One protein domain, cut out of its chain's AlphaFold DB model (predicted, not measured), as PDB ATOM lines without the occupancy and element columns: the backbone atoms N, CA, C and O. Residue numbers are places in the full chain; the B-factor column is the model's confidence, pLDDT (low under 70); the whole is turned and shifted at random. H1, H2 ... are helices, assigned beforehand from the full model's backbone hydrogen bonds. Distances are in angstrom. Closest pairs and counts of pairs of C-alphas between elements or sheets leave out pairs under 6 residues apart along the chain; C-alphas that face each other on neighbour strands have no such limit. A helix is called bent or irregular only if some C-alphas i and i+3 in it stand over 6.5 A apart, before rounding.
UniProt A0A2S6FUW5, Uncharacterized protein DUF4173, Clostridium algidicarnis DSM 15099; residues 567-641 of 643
ATOM      1  N   ALA A 567      38.936 -13.919 -82.368       93.62
ATOM      2  CA  ALA A 567      39.128 -14.166 -80.937       93.62
ATOM      3  C   ALA A 567      40.295 -15.126 -80.665       93.62
ATOM      4  O   ALA A 567      41.096 -14.884 -79.764       93.62
ATOM      5  N   PHE A 568      40.439 -16.192 -81.460       93.56
ATOM      6  CA  PHE A 568      41.578 -17.101 -81.327       93.56
ATOM      7  C   PHE A 568      42.911 -16.376 -81.566       93.56
ATOM      8  O   PHE A 568      43.859 -16.572 -80.807       93.56
ATOM      9  N   ILE A 569      42.981 -15.517 -82.592       92.62
ATOM     10  CA  ILE A 569      44.181 -14.718 -82.866       92.62
ATOM     11  C   ILE A 569      44.460 -13.750 -81.721       92.62
ATOM     12  O   ILE A 569      45.611 -13.666 -81.306       92.62
ATOM     13  N   ALA A 570      43.443 -13.038 -81.219       91.75
ATOM     14  CA  ALA A 570      43.605 -12.111 -80.103       91.75
ATOM     15  C   ALA A 570      44.261 -12.823 -78.917       91.75
ATOM     16  O   ALA A 570      45.369 -12.459 -78.530       91.75
ATOM     17  N   ARG A 571      43.649 -13.914 -78.442       90.31
ATOM     18  CA  ARG A 571      44.152 -14.686 -77.302       90.31
ATOM     19  C   ARG A 571      45.606 -15.119 -77.487       90.31
ATOM     20  O   ARG A 571      46.443 -14.870 -76.628       90.31
ATOM     21  N   ARG A 572      45.926 -15.735 -78.629       89.69
ATOM     22  CA  ARG A 572      47.276 -16.259 -78.889       89.69
ATOM     23  C   ARG A 572      48.323 -15.171 -79.083       89.69
ATOM     24  O   ARG A 572      49.464 -15.342 -78.669       89.69
ATOM     25  N   ASN A 573      47.970 -14.069 -79.734       88.62
ATOM     26  CA  ASN A 573      48.929 -12.997 -79.972       88.62
ATOM     27  C   ASN A 573      49.181 -12.165 -78.718       88.62
ATOM     28  O   ASN A 573      50.297 -11.685 -78.565       88.62
ATOM     29  N   ILE A 574      48.194 -12.023 -77.830       85.75
ATOM     30  CA  ILE A 574      48.373 -11.367 -76.529       85.75
ATOM     31  C   ILE A 574      49.325 -12.192 -75.642       85.75
ATOM     32  O   ILE A 574      50.265 -11.634 -75.080       85.75
ATOM     33  N   GLU A 575      49.191 -13.526 -75.623       80.19
ATOM     34  CA  GLU A 575      50.151 -14.425 -74.950       80.19
ATOM     35  C   GLU A 575      51.597 -14.192 -75.443       80.19
ATOM     36  O   GLU A 575      52.529 -14.093 -74.649       80.19
ATOM     37  N   VAL A 576      51.789 -14.055 -76.761       73.44
ATOM     38  CA  VAL A 576      53.112 -13.817 -77.371       73.44
ATOM     39  C   VAL A 576      53.608 -12.381 -77.157       73.44
ATOM     40  O   VAL A 576      54.814 -12.165 -77.025       73.44
ATOM     41  N   TYR A 577      52.703 -11.399 -77.108       69.75
ATOM     42  CA  TYR A 577      53.011  -9.994 -76.818       69.75
ATOM     43  C   TYR A 577      53.715  -9.865 -75.462       69.75
ATOM     44  O   TYR A 577      54.754  -9.212 -75.364       69.75
ATOM     45  N   LYS A 578      53.195 -10.582 -74.459       68.06
ATOM     46  CA  LYS A 578      53.719 -10.641 -73.090       68.06
ATOM     47  C   LYS A 578      55.128 -11.230 -72.998       68.06
ATOM     48  O   LYS A 578      55.937 -10.746 -72.216       68.06
ATOM     49  N   ASP A 579      55.413 -12.257 -73.794       65.94
ATOM     50  CA  ASP A 579      56.671 -13.014 -73.726       65.94
ATOM     51  C   ASP A 579      57.797 -12.396 -74.579       65.94
ATOM     52  O   ASP A 579      58.965 -12.428 -74.200       65.94
ATOM     53  N   LYS A 580      57.463 -11.799 -75.736       63.25
ATOM     54  CA  LYS A 580      58.456 -11.356 -76.739       63.25
ATOM     55  C   LYS A 580      58.474  -9.849 -77.027       63.25
ATOM     56  O   LYS A 580      59.267  -9.423 -77.866       63.25
ATOM     57  N   GLY A 581      57.609  -9.043 -76.401       59.06
ATOM     58  CA  GLY A 581      57.564  -7.583 -76.593       59.06
ATOM     59  C   GLY A 581      57.270  -7.138 -78.037       59.06
ATOM     60  O   GLY A 581      57.683  -6.060 -78.460       59.06
ATOM     61  N   MET A 582      56.615  -7.989 -78.835       59.84
ATOM     62  CA  MET A 582      56.322  -7.712 -80.246       59.84
ATOM     63  C   MET A 582      55.283  -6.599 -80.407       59.84
ATOM     64  O   MET A 582      54.271  -6.612 -79.732       59.84
ATOM     65  N   ASN A 583      55.449  -5.691 -81.375       59.69
ATOM     66  CA  ASN A 583      54.475  -4.625 -81.644       59.69
ATOM     67  C   ASN A 583      53.064  -5.176 -81.949       59.69
ATOM     68  O   ASN A 583      52.851  -5.837 -82.967       59.69
ATOM     69  N   GLY A 584      52.079  -4.826 -81.115       66.19
ATOM     70  CA  GLY A 584      50.672  -5.257 -81.193       66.19
ATOM     71  C   GLY A 584      49.872  -4.656 -82.355       66.19
ATOM     72  O   GLY A 584      48.645  -4.654 -82.333       66.19
ATOM     73  N   SER A 585      50.537  -4.152 -83.396       74.56
ATOM     74  CA  SER A 585      49.903  -3.447 -84.517       74.56
ATOM     75  C   SER A 585      48.854  -4.290 -85.252       74.56
ATOM     76  O   SER A 585      47.890  -3.739 -85.782       74.56
ATOM     77  N   TYR A 586      48.994  -5.621 -85.245       84.38
ATOM     78  CA  TYR A 586      48.015  -6.527 -85.849       84.38
ATOM     79  C   TYR A 586      46.712  -6.643 -85.036       84.38
ATOM     80  O   TYR A 586      45.660  -6.892 -85.626       84.38
ATOM     81  N   LEU A 587      46.742  -6.420 -83.713       85.44
ATOM     82  CA  LEU A 587      45.538  -6.464 -82.867       85.44
ATOM     83  C   LEU A 587      44.516  -5.410 -83.315       85.44
ATOM     84  O   LEU A 587      43.329  -5.707 -83.403       85.44
ATOM     85  N   ASN A 588      44.986  -4.238 -83.754       85.19
ATOM     86  CA  ASN A 588      44.138  -3.163 -84.286       85.19
ATOM     87  C   ASN A 588      43.360  -3.554 -85.554       85.19
ATOM     88  O   ASN A 588      42.364  -2.916 -85.879       85.19
ATOM     89  N   MET A 589      43.794  -4.590 -86.280       86.94
ATOM     90  CA  MET A 589      43.125  -5.068 -87.496       86.94
ATOM     91  C   MET A 589      42.077  -6.156 -87.227       86.94
ATOM     92  O   MET A 589      41.381  -6.568 -88.165       86.94
ATOM     93  N   LEU A 590      41.982  -6.670 -85.995       91.06
ATOM     94  CA  LEU A 590      41.000  -7.683 -85.606       91.06
ATOM     95  C   LEU A 590      39.588  -7.094 -85.602       91.06
ATOM     96  O   LEU A 590      39.408  -5.918 -85.301       91.06
ATOM     97  N   SER A 591      38.588  -7.897 -85.961       92.25
ATOM     98  CA  SER A 591      37.193  -7.451 -85.973       92.25
ATOM     99  C   SER A 591      36.598  -7.429 -84.561       92.25
ATOM    100  O   SER A 591      37.221  -7.923 -83.616       92.25
ATOM    101  N   PHE A 592      35.366  -6.931 -84.414       92.69
ATOM    102  CA  PHE A 592      34.627  -6.998 -83.145       92.69
ATOM    103  C   PHE A 592      34.408  -8.431 -82.633       92.69
ATOM    104  O   PHE A 592      34.042  -8.616 -81.478       92.69
ATOM    105  N   ASP A 593      34.683  -9.455 -83.438       92.62
ATOM    106  CA  ASP A 593      34.617 -10.853 -83.007       92.62
ATOM    107  C   ASP A 593      35.632 -11.163 -81.888       92.62
ATOM    108  O   ASP A 593      35.424 -12.094 -81.109       92.62
ATOM    109  N   ALA A 594      36.700 -10.363 -81.775       93.12
ATOM    110  CA  ALA A 594      37.703 -10.446 -80.715       93.12
ATOM    111  C   ALA A 594      37.321  -9.701 -79.419       93.12
ATOM    112  O   ALA A 594      38.101  -9.728 -78.472       93.12
ATOM    113  N   LEU A 595      36.145  -9.060 -79.355       92.00
ATOM    114  CA  LEU A 595      35.772  -8.120 -78.287       92.00
ATOM    115  C   LEU A 595      36.002  -8.667 -76.880       92.00
ATOM    116  O   LEU A 595      36.702  -8.044 -76.097       92.00
ATOM    117  N   LYS A 596      35.530  -9.885 -76.603       92.88
ATOM    118  CA  LYS A 596      35.702 -10.513 -75.288       92.88
ATOM    119  C   LYS A 596      37.173 -10.649 -74.870       92.88
ATOM    120  O   LYS A 596      37.494 -10.474 -73.701       92.88
ATOM    121  N   GLU A 597      38.046 -11.024 -75.800       92.12
ATOM    122  CA  GLU A 597      39.468 -11.227 -75.503       92.12
ATOM    123  C   GLU A 597      40.203  -9.884 -75.388       92.12
ATOM    124  O   GLU A 597      41.104  -9.761 -74.568       92.12
ATOM    125  N   MET A 598      39.790  -8.873 -76.159       91.19
ATOM    126  CA  MET A 598      40.326  -7.510 -76.064       91.19
ATOM    127  C   MET A 598      39.923  -6.822 -74.753       91.19
ATOM    128  O   MET A 598      40.766  -6.179 -74.137       91.19
ATOM    129  N   ASP A 599      38.671  -6.980 -74.311       91.69
ATOM    130  CA  ASP A 599      38.187  -6.440 -73.030       91.69
ATOM    131  C   ASP A 599      38.963  -7.056 -71.864       91.69
ATOM    132  O   ASP A 599      39.511  -6.345 -71.027       91.69
ATOM    133  N   LYS A 600      39.103  -8.388 -71.872       91.56
ATOM    134  CA  LYS A 600      39.872  -9.105 -70.853       91.56
ATOM    135  C   LYS A 600      41.338  -8.663 -70.821       91.56
ATOM    136  O   LYS A 600      41.886  -8.443 -69.750       91.56
ATOM    137  N   ALA A 601      41.970  -8.509 -71.984       88.62
ATOM    138  CA  ALA A 601      43.358  -8.065 -72.056       88.62
ATOM    139  C   ALA A 601      43.554  -6.640 -71.519       88.62
ATOM    140  O   ALA A 601      44.619  -6.333 -70.988       88.62
ATOM    141  N   LEU A 602      42.548  -5.768 -71.654       89.31
ATOM    142  CA  LEU A 602      42.575  -4.429 -71.066       89.31
ATOM    143  C   LEU A 602      42.427  -4.489 -69.540       89.31
ATOM    144  O   LEU A 602      43.182  -3.827 -68.832       89.31
ATOM    145  N   GLU A 603      41.487  -5.296 -69.036       90.50
ATOM    146  CA  GLU A 603      41.269  -5.506 -67.596       90.50
ATOM    147  C   GLU A 603      42.506  -6.096 -66.902       90.50
ATOM    148  O   GLU A 603      42.894  -5.638 -65.828       90.50
ATOM    149  N   ASP A 604      43.162  -7.064 -67.547       88.38
ATOM    150  CA  ASP A 604      44.371  -7.727 -67.045       88.38
ATOM    151  C   ASP A 604      45.645  -6.864 -67.222       88.38
ATOM    152  O   ASP A 604      46.730  -7.253 -66.782       88.38
ATOM    153  N   GLY A 605      45.542  -5.688 -67.858       83.44
ATOM    154  CA  GLY A 605      46.665  -4.779 -68.119       83.44
ATOM    155  C   GLY A 605      47.664  -5.286 -69.167       83.44
ATOM    156  O   GLY A 605      48.799  -4.812 -69.219       83.44
ATOM    157  N   GLU A 606      47.268  -6.255 -69.997       84.38
ATOM    158  CA  GLU A 606      48.107  -6.851 -71.045       84.38
ATOM    159  C   GLU A 606      48.184  -5.980 -72.309       84.38
ATOM    160  O   GLU A 606      49.141  -6.091 -73.079       84.38
ATOM    161  N   ILE A 607      47.204  -5.093 -72.514       85.44
ATOM    162  CA  ILE A 607      47.209  -4.057 -73.555       85.44
ATOM    163  C   ILE A 607      46.954  -2.676 -72.949       85.44
ATOM    164  O   ILE A 607      46.240  -2.532 -71.959       85.44
ATOM    165  N   ASP A 608      47.515  -1.637 -73.565       85.94
ATOM    166  CA  ASP A 608      47.302  -0.259 -73.140       85.94
ATOM    167  C   ASP A 608      45.980   0.321 -73.679       85.94
ATOM    168  O   ASP A 608      45.449  -0.073 -74.726       85.94
ATOM    169  N   GLN A 609      45.462   1.335 -72.981       87.12
ATOM    170  CA  GLN A 609      44.215   2.007 -73.352       87.12
ATOM    171  C   GLN A 609      44.274   2.615 -74.765       87.12
ATOM    172  O   GLN A 609      43.254   2.697 -75.452       87.12
ATOM    173  N   ILE A 610      45.459   3.040 -75.225       86.50
ATOM    174  CA  ILE A 610      45.645   3.628 -76.557       86.50
ATOM    175  C   ILE A 610      45.431   2.565 -77.640       86.50
ATOM    176  O   ILE A 610      44.689   2.822 -78.591       86.50
ATOM    177  N   THR A 611      46.014   1.368 -77.499       85.81
ATOM    178  CA  THR A 611      45.790   0.260 -78.443       85.81
ATOM    179  C   THR A 611      44.323  -0.153 -78.464       85.81
ATOM    180  O   THR A 611      43.740  -0.269 -79.542       85.81
ATOM    181  N   TYR A 612      43.684  -0.283 -77.299       88.56
ATOM    182  CA  TYR A 612      42.263  -0.630 -77.223       88.56
ATOM    183  C   TYR A 612      41.362   0.417 -77.908       88.56
ATOM    184  O   TYR A 612      40.523   0.080 -78.750       88.56
ATOM    185  N   ASN A 613      41.581   1.707 -77.632       89.50
ATOM    186  CA  ASN A 613      40.816   2.794 -78.246       89.50
ATOM    187  C   ASN A 613      41.034   2.869 -79.767       89.50
ATOM    188  O   ASN A 613      40.084   3.107 -80.518       89.50
ATOM    189  N   ASN A 614      42.265   2.634 -80.233       88.81
ATOM    190  CA  ASN A 614      42.577   2.566 -81.659       88.81
ATOM    191  C   ASN A 614      41.862   1.392 -82.335       88.81
ATOM    192  O   ASN A 614      41.261   1.580 -83.392       88.81
ATOM    193  N   TRP A 615      41.865   0.209 -81.719       90.62
ATOM    194  CA  TRP A 615      41.144  -0.962 -82.218       90.62
ATOM    195  C   TRP A 615      39.630  -0.714 -82.327       90.62
ATOM    196  O   TRP A 615      39.036  -1.002 -83.374       90.62
ATOM    197  N   ILE A 616      39.002  -0.116 -81.305       89.94
ATOM    198  CA  ILE A 616      37.580   0.268 -81.362       89.94
ATOM    199  C   ILE A 616      37.330   1.261 -82.496       89.94
ATOM    200  O   ILE A 616      36.379   1.089 -83.261       89.94
ATOM    201  N   LYS A 617      38.167   2.298 -82.611       87.56
ATOM    202  CA  LYS A 617      38.015   3.341 -83.629       87.56
ATOM    203  C   LYS A 617      38.093   2.757 -85.039       87.56
ATOM    204  O   LYS A 617      37.175   2.964 -85.823       87.56
ATOM    205  N   VAL A 618      39.118   1.950 -85.322       86.62
ATOM    206  CA  VAL A 618      39.290   1.275 -86.620       86.62
ATOM    207  C   VAL A 618      38.079   0.404 -86.957       86.62
ATOM    208  O   VAL A 618      37.622   0.393 -88.099       86.62
ATOM    209  N   ASN A 619      37.518  -0.318 -85.987       87.88
ATOM    210  CA  ASN A 619      36.330  -1.130 -86.238       87.88
ATOM    211  C   ASN A 619      35.065  -0.294 -86.462       87.88
ATOM    212  O   ASN A 619      34.291  -0.620 -87.359       87.88
ATOM    213  N   LYS A 620      34.858   0.796 -85.710       83.88
ATOM    214  CA  LYS A 620      33.724   1.716 -85.917       83.88
ATOM    215  C   LYS A 620      33.802   2.437 -87.269       83.88
ATOM    216  O   LYS A 620      32.773   2.606 -87.918       83.88
ATOM    217  N   ASP A 621      35.006   2.780 -87.723       79.94
ATOM    218  CA  ASP A 621      35.231   3.373 -89.047       79.94
ATOM    219  C   ASP A 621      34.956   2.364 -90.177       79.94
ATOM    220  O   ASP A 621      34.428   2.727 -91.223       79.94
ATOM    221  N   ASN A 622      35.254   1.078 -89.969       75.50
ATOM    222  CA  ASN A 622      34.985   0.024 -90.954       75.50
ATOM    223  C   ASN A 622      33.531  -0.482 -90.940       75.50
ATOM    224  O   ASN A 622      33.085  -1.128 -91.894       75.50
ATOM    225  N   VAL A 623      32.794  -0.237 -89.856       75.88
ATOM    226  CA  VAL A 623      31.463  -0.795 -89.613       75.88
ATOM    227  C   VAL A 623      30.465   0.331 -89.370       75.88
ATOM    228  O   VAL A 623      30.188   0.740 -88.244       75.88
ATOM    229  N   HIS A 624      29.860   0.797 -90.456       70.38
ATOM    230  CA  HIS A 624      28.772   1.764 -90.398       70.38
ATOM    231  C   HIS A 624      27.426   1.041 -90.298       70.38
ATOM    232  O   HIS A 624      26.976   0.406 -91.252       70.38
ATOM    233  N   THR A 625      26.782   1.136 -89.135       70.25
ATOM    234  CA  THR A 625      25.398   0.680 -88.942       70.25
ATOM    235  C   THR A 625      24.486   1.875 -88.704       70.25
ATOM    236  O   THR A 625      24.849   2.832 -88.028       70.25
ATOM    237  N   ASN A 626      23.279   1.813 -89.253       67.75
ATOM    238  CA  ASN A 626      22.251   2.845 -89.140       67.75
ATOM    239  C   ASN A 626      21.249   2.535 -88.014       67.75
ATOM    240  O   ASN A 626      20.127   3.049 -88.025       67.75
ATOM    241  N   ASN A 627      21.615   1.647 -87.078       71.44
ATOM    242  CA  ASN A 627      20.765   1.148 -85.991       71.44
ATOM    243  C   ASN A 627      19.398   0.614 -86.458       71.44
ATOM    244  O   ASN A 627      18.401   0.670 -85.734       71.44
ATOM    245  N   LYS A 628      19.326   0.080 -87.682       82.81
ATOM    246  CA  LYS A 628      18.120  -0.573 -88.195       82.81
ATOM    247  C   LYS A 628      18.052  -2.015 -87.707       82.81
ATOM    248  O   LYS A 628      19.062  -2.707 -87.641       82.81
ATOM    249  N   TRP A 629      16.841  -2.500 -87.428       87.56
ATOM    250  CA  TRP A 629      16.637  -3.856 -86.904       87.56
ATOM    251  C   TRP A 629      17.182  -4.948 -87.842       87.56
ATOM    252  O   TRP A 629      17.688  -5.962 -87.377       87.56
ATOM    253  N   TYR A 630      17.127  -4.731 -89.161       86.44
ATOM    254  CA  TYR A 630      17.602  -5.691 -90.161       86.44
ATOM    255  C   TYR A 630      19.130  -5.653 -90.365       86.44
ATOM    256  O   TYR A 630      19.694  -6.573 -90.951       86.44
ATOM    257  N   GLU A 631      19.821  -4.636 -89.848       88.81
ATOM    258  CA  GLU A 631      21.291  -4.560 -89.819       88.81
ATOM    259  C   GLU A 631      21.865  -5.204 -88.545       88.81
ATOM    260  O   GLU A 631      23.070  -5.148 -88.308       88.81
ATOM    261  N   TYR A 632      21.008  -5.825 -87.724       91.81
ATOM    262  CA  TYR A 632      21.399  -6.431 -86.459       91.81
ATOM    263  C   TYR A 632      22.583  -7.385 -86.624       91.81
ATOM    264  O   TYR A 632      22.549  -8.319 -87.431       91.81
ATOM    265  N   ASN A 633      23.592  -7.162 -85.787       93.81
ATOM    266  CA  ASN A 633      24.731  -8.034 -85.600       93.81
ATOM    267  C   ASN A 633      25.109  -8.068 -84.112       93.81
ATOM    268  O   ASN A 633      25.122  -7.028 -83.449       93.81
ATOM    269  N   TYR A 634      25.403  -9.260 -83.599       93.38
ATOM    270  CA  TYR A 634      25.693  -9.491 -82.189       93.38
ATOM    271  C   TYR A 634      26.913  -8.704 -81.689       93.38
ATOM    272  O   TYR A 634      26.769  -7.922 -80.748       93.38
ATOM    273  N   TYR A 635      28.085  -8.859 -82.317       91.19
ATOM    274  CA  TYR A 635      29.321  -8.225 -81.837       91.19
ATOM    275  C   TYR A 635      29.307  -6.702 -81.995       91.19
ATOM    276  O   TYR A 635      29.815  -6.001 -81.126       91.19
ATOM    277  N   ILE A 636      28.642  -6.172 -83.030       89.38
ATOM    278  CA  ILE A 636      28.438  -4.717 -83.173       89.38
ATOM    279  C   ILE A 636      27.544  -4.177 -82.052       89.38
ATOM    280  O   ILE A 636      27.801  -3.120 -81.480       89.38
ATOM    281  N   LYS A 637      26.465  -4.890 -81.713       88.81
ATOM    282  CA  LYS A 637      25.581  -4.465 -80.625       88.81
ATOM    283  C   LYS A 637      26.272  -4.562 -79.265       88.81
ATOM    284  O   LYS A 637      26.022  -3.714 -78.412       88.81
ATOM    285  N   ALA A 638      27.103  -5.583 -79.060       87.19
ATOM    286  CA  ALA A 638      27.888  -5.751 -77.842       87.19
ATOM    287  C   ALA A 638      28.913  -4.618 -77.671       87.19
ATOM    288  O   ALA A 638      28.973  -4.030 -76.595       87.19
ATOM    289  N   SER A 639      29.625  -4.233 -78.738       83.38
ATOM    290  CA  SER A 639      30.619  -3.149 -78.679       83.38
ATOM    291  C   SER A 639      30.028  -1.770 -78.386       83.38
ATOM    292  O   SER A 639      30.708  -0.913 -77.831       83.38
ATOM    293  N   ASN A 640      28.747  -1.561 -78.692       80.50
ATOM    294  CA  ASN A 640      28.037  -0.329 -78.354       80.50
ATOM    295  C   ASN A 640      27.491  -0.292 -76.912       80.50
ATOM    296  O   ASN A 640      27.044   0.765 -76.486       80.50
ATOM    297  N   LYS A 641      27.476  -1.419 -76.181       68.44
ATOM    298  CA  LYS A 641      26.995  -1.505 -74.784       68.44
ATOM    299  C   LYS A 641      28.101  -1.400 -73.728       68.44
ATOM    300  O   LYS A 641      27.775  -1.213 -72.565       68.44
TER     301      LYS A 641
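This is residues 567 to 641 of the 643 residues of the protein "Uncharacterized protein DUF4173" of Clostridium algidicarnis DSM 15099 (UniProt A0A2S6FUW5). The domain is a rod of helices, with the helical hairpin of H3 and H4 in its middle, H1 packed on H3 and the short H2 packed on H4 toward one end, and the short H5 packed on the first residues of H3 toward the other. A long link from H4 to H5 runs out past H5 and folds back to it; its Trp 629 and the last residue of H1, Lys 580, are the far points of the rod. The printed part has 75 residues with five named helices, H1 to H5 in order along the chain, and no named strand: the class is all helix. The whole is compact, with a radius of gyration of the C-alphas of 13.0 A, and spans 43 by 18 by 17 A.

H1, residues 567 to 580, and H2, residues 584 to 589, form a helical hairpin; they only just touch, with 3 pairs of C-alphas within 8 A, the closest being Ala 570 and Leu 587 at 6.6 A, at a shallow tilt of 15 degrees, opposite ways. H3, residues 592 to 603, is the hub, touching three other helices. H1 touches H3, where the closest C-alphas, Ala 567 and Ala 594, are 4.0 A apart; the two run the same way at a steep tilt of 38 degrees, only just beyond shallow. H4, residues 609 to 622, forms a second helical hairpin with H3, at a shallow tilt of 14 degrees; the closest C-alphas, Phe 592 and Asn 619, are 6.8 A apart. H2 touches H4 at a shallow tilt of 24 degrees, the same way, with the C-alphas of Asn 588 and Trp 615 closest at 4.3 A. H5, residues 634 to 639, touches residues 592 to 595 of H3 alone; the closest C-alphas, Phe 592 and Tyr 635, are 5.6 A apart. H4 and H5 are near each other, while H1 is apart from H4 and H5. Every O i to N i+4 pair is within hydrogen-bond range in H4 and H5, against 9 of 10 in H1, 6 of 8 in H3 and 0 of 2 in H2, where 2 of 3 O i to N i+3 pairs are within range.

H1 begins with C-alpha 567 at (39.128, -14.166, -80.937) and is 20.0 A long from first to last C-alpha. H2 is 9.8 A long. H3, 17.0 A long, is irregular: C-alphas 593 and 596 are 7.8 A apart, against about 5 A in a regular helix. H4, 20.0 A long, begins with C-alpha 609 at (44.215, 2.007, -73.352). H5, 8.8 A long, ends with C-alpha 639 at (30.619, -3.149, -78.679).

The C-alphas of Lys 580 and Trp 629, the two farthest apart, are 43.7 A from each other. The printed part has no cut. The links H1 to H2, H2 to H3 and H3 to H4 are tight, and that from H4 to H5, with 11 residues, is long. The mean pLDDT of the printed part is 83.9; it is under 70 at residues 577 to 584, 626 and 641.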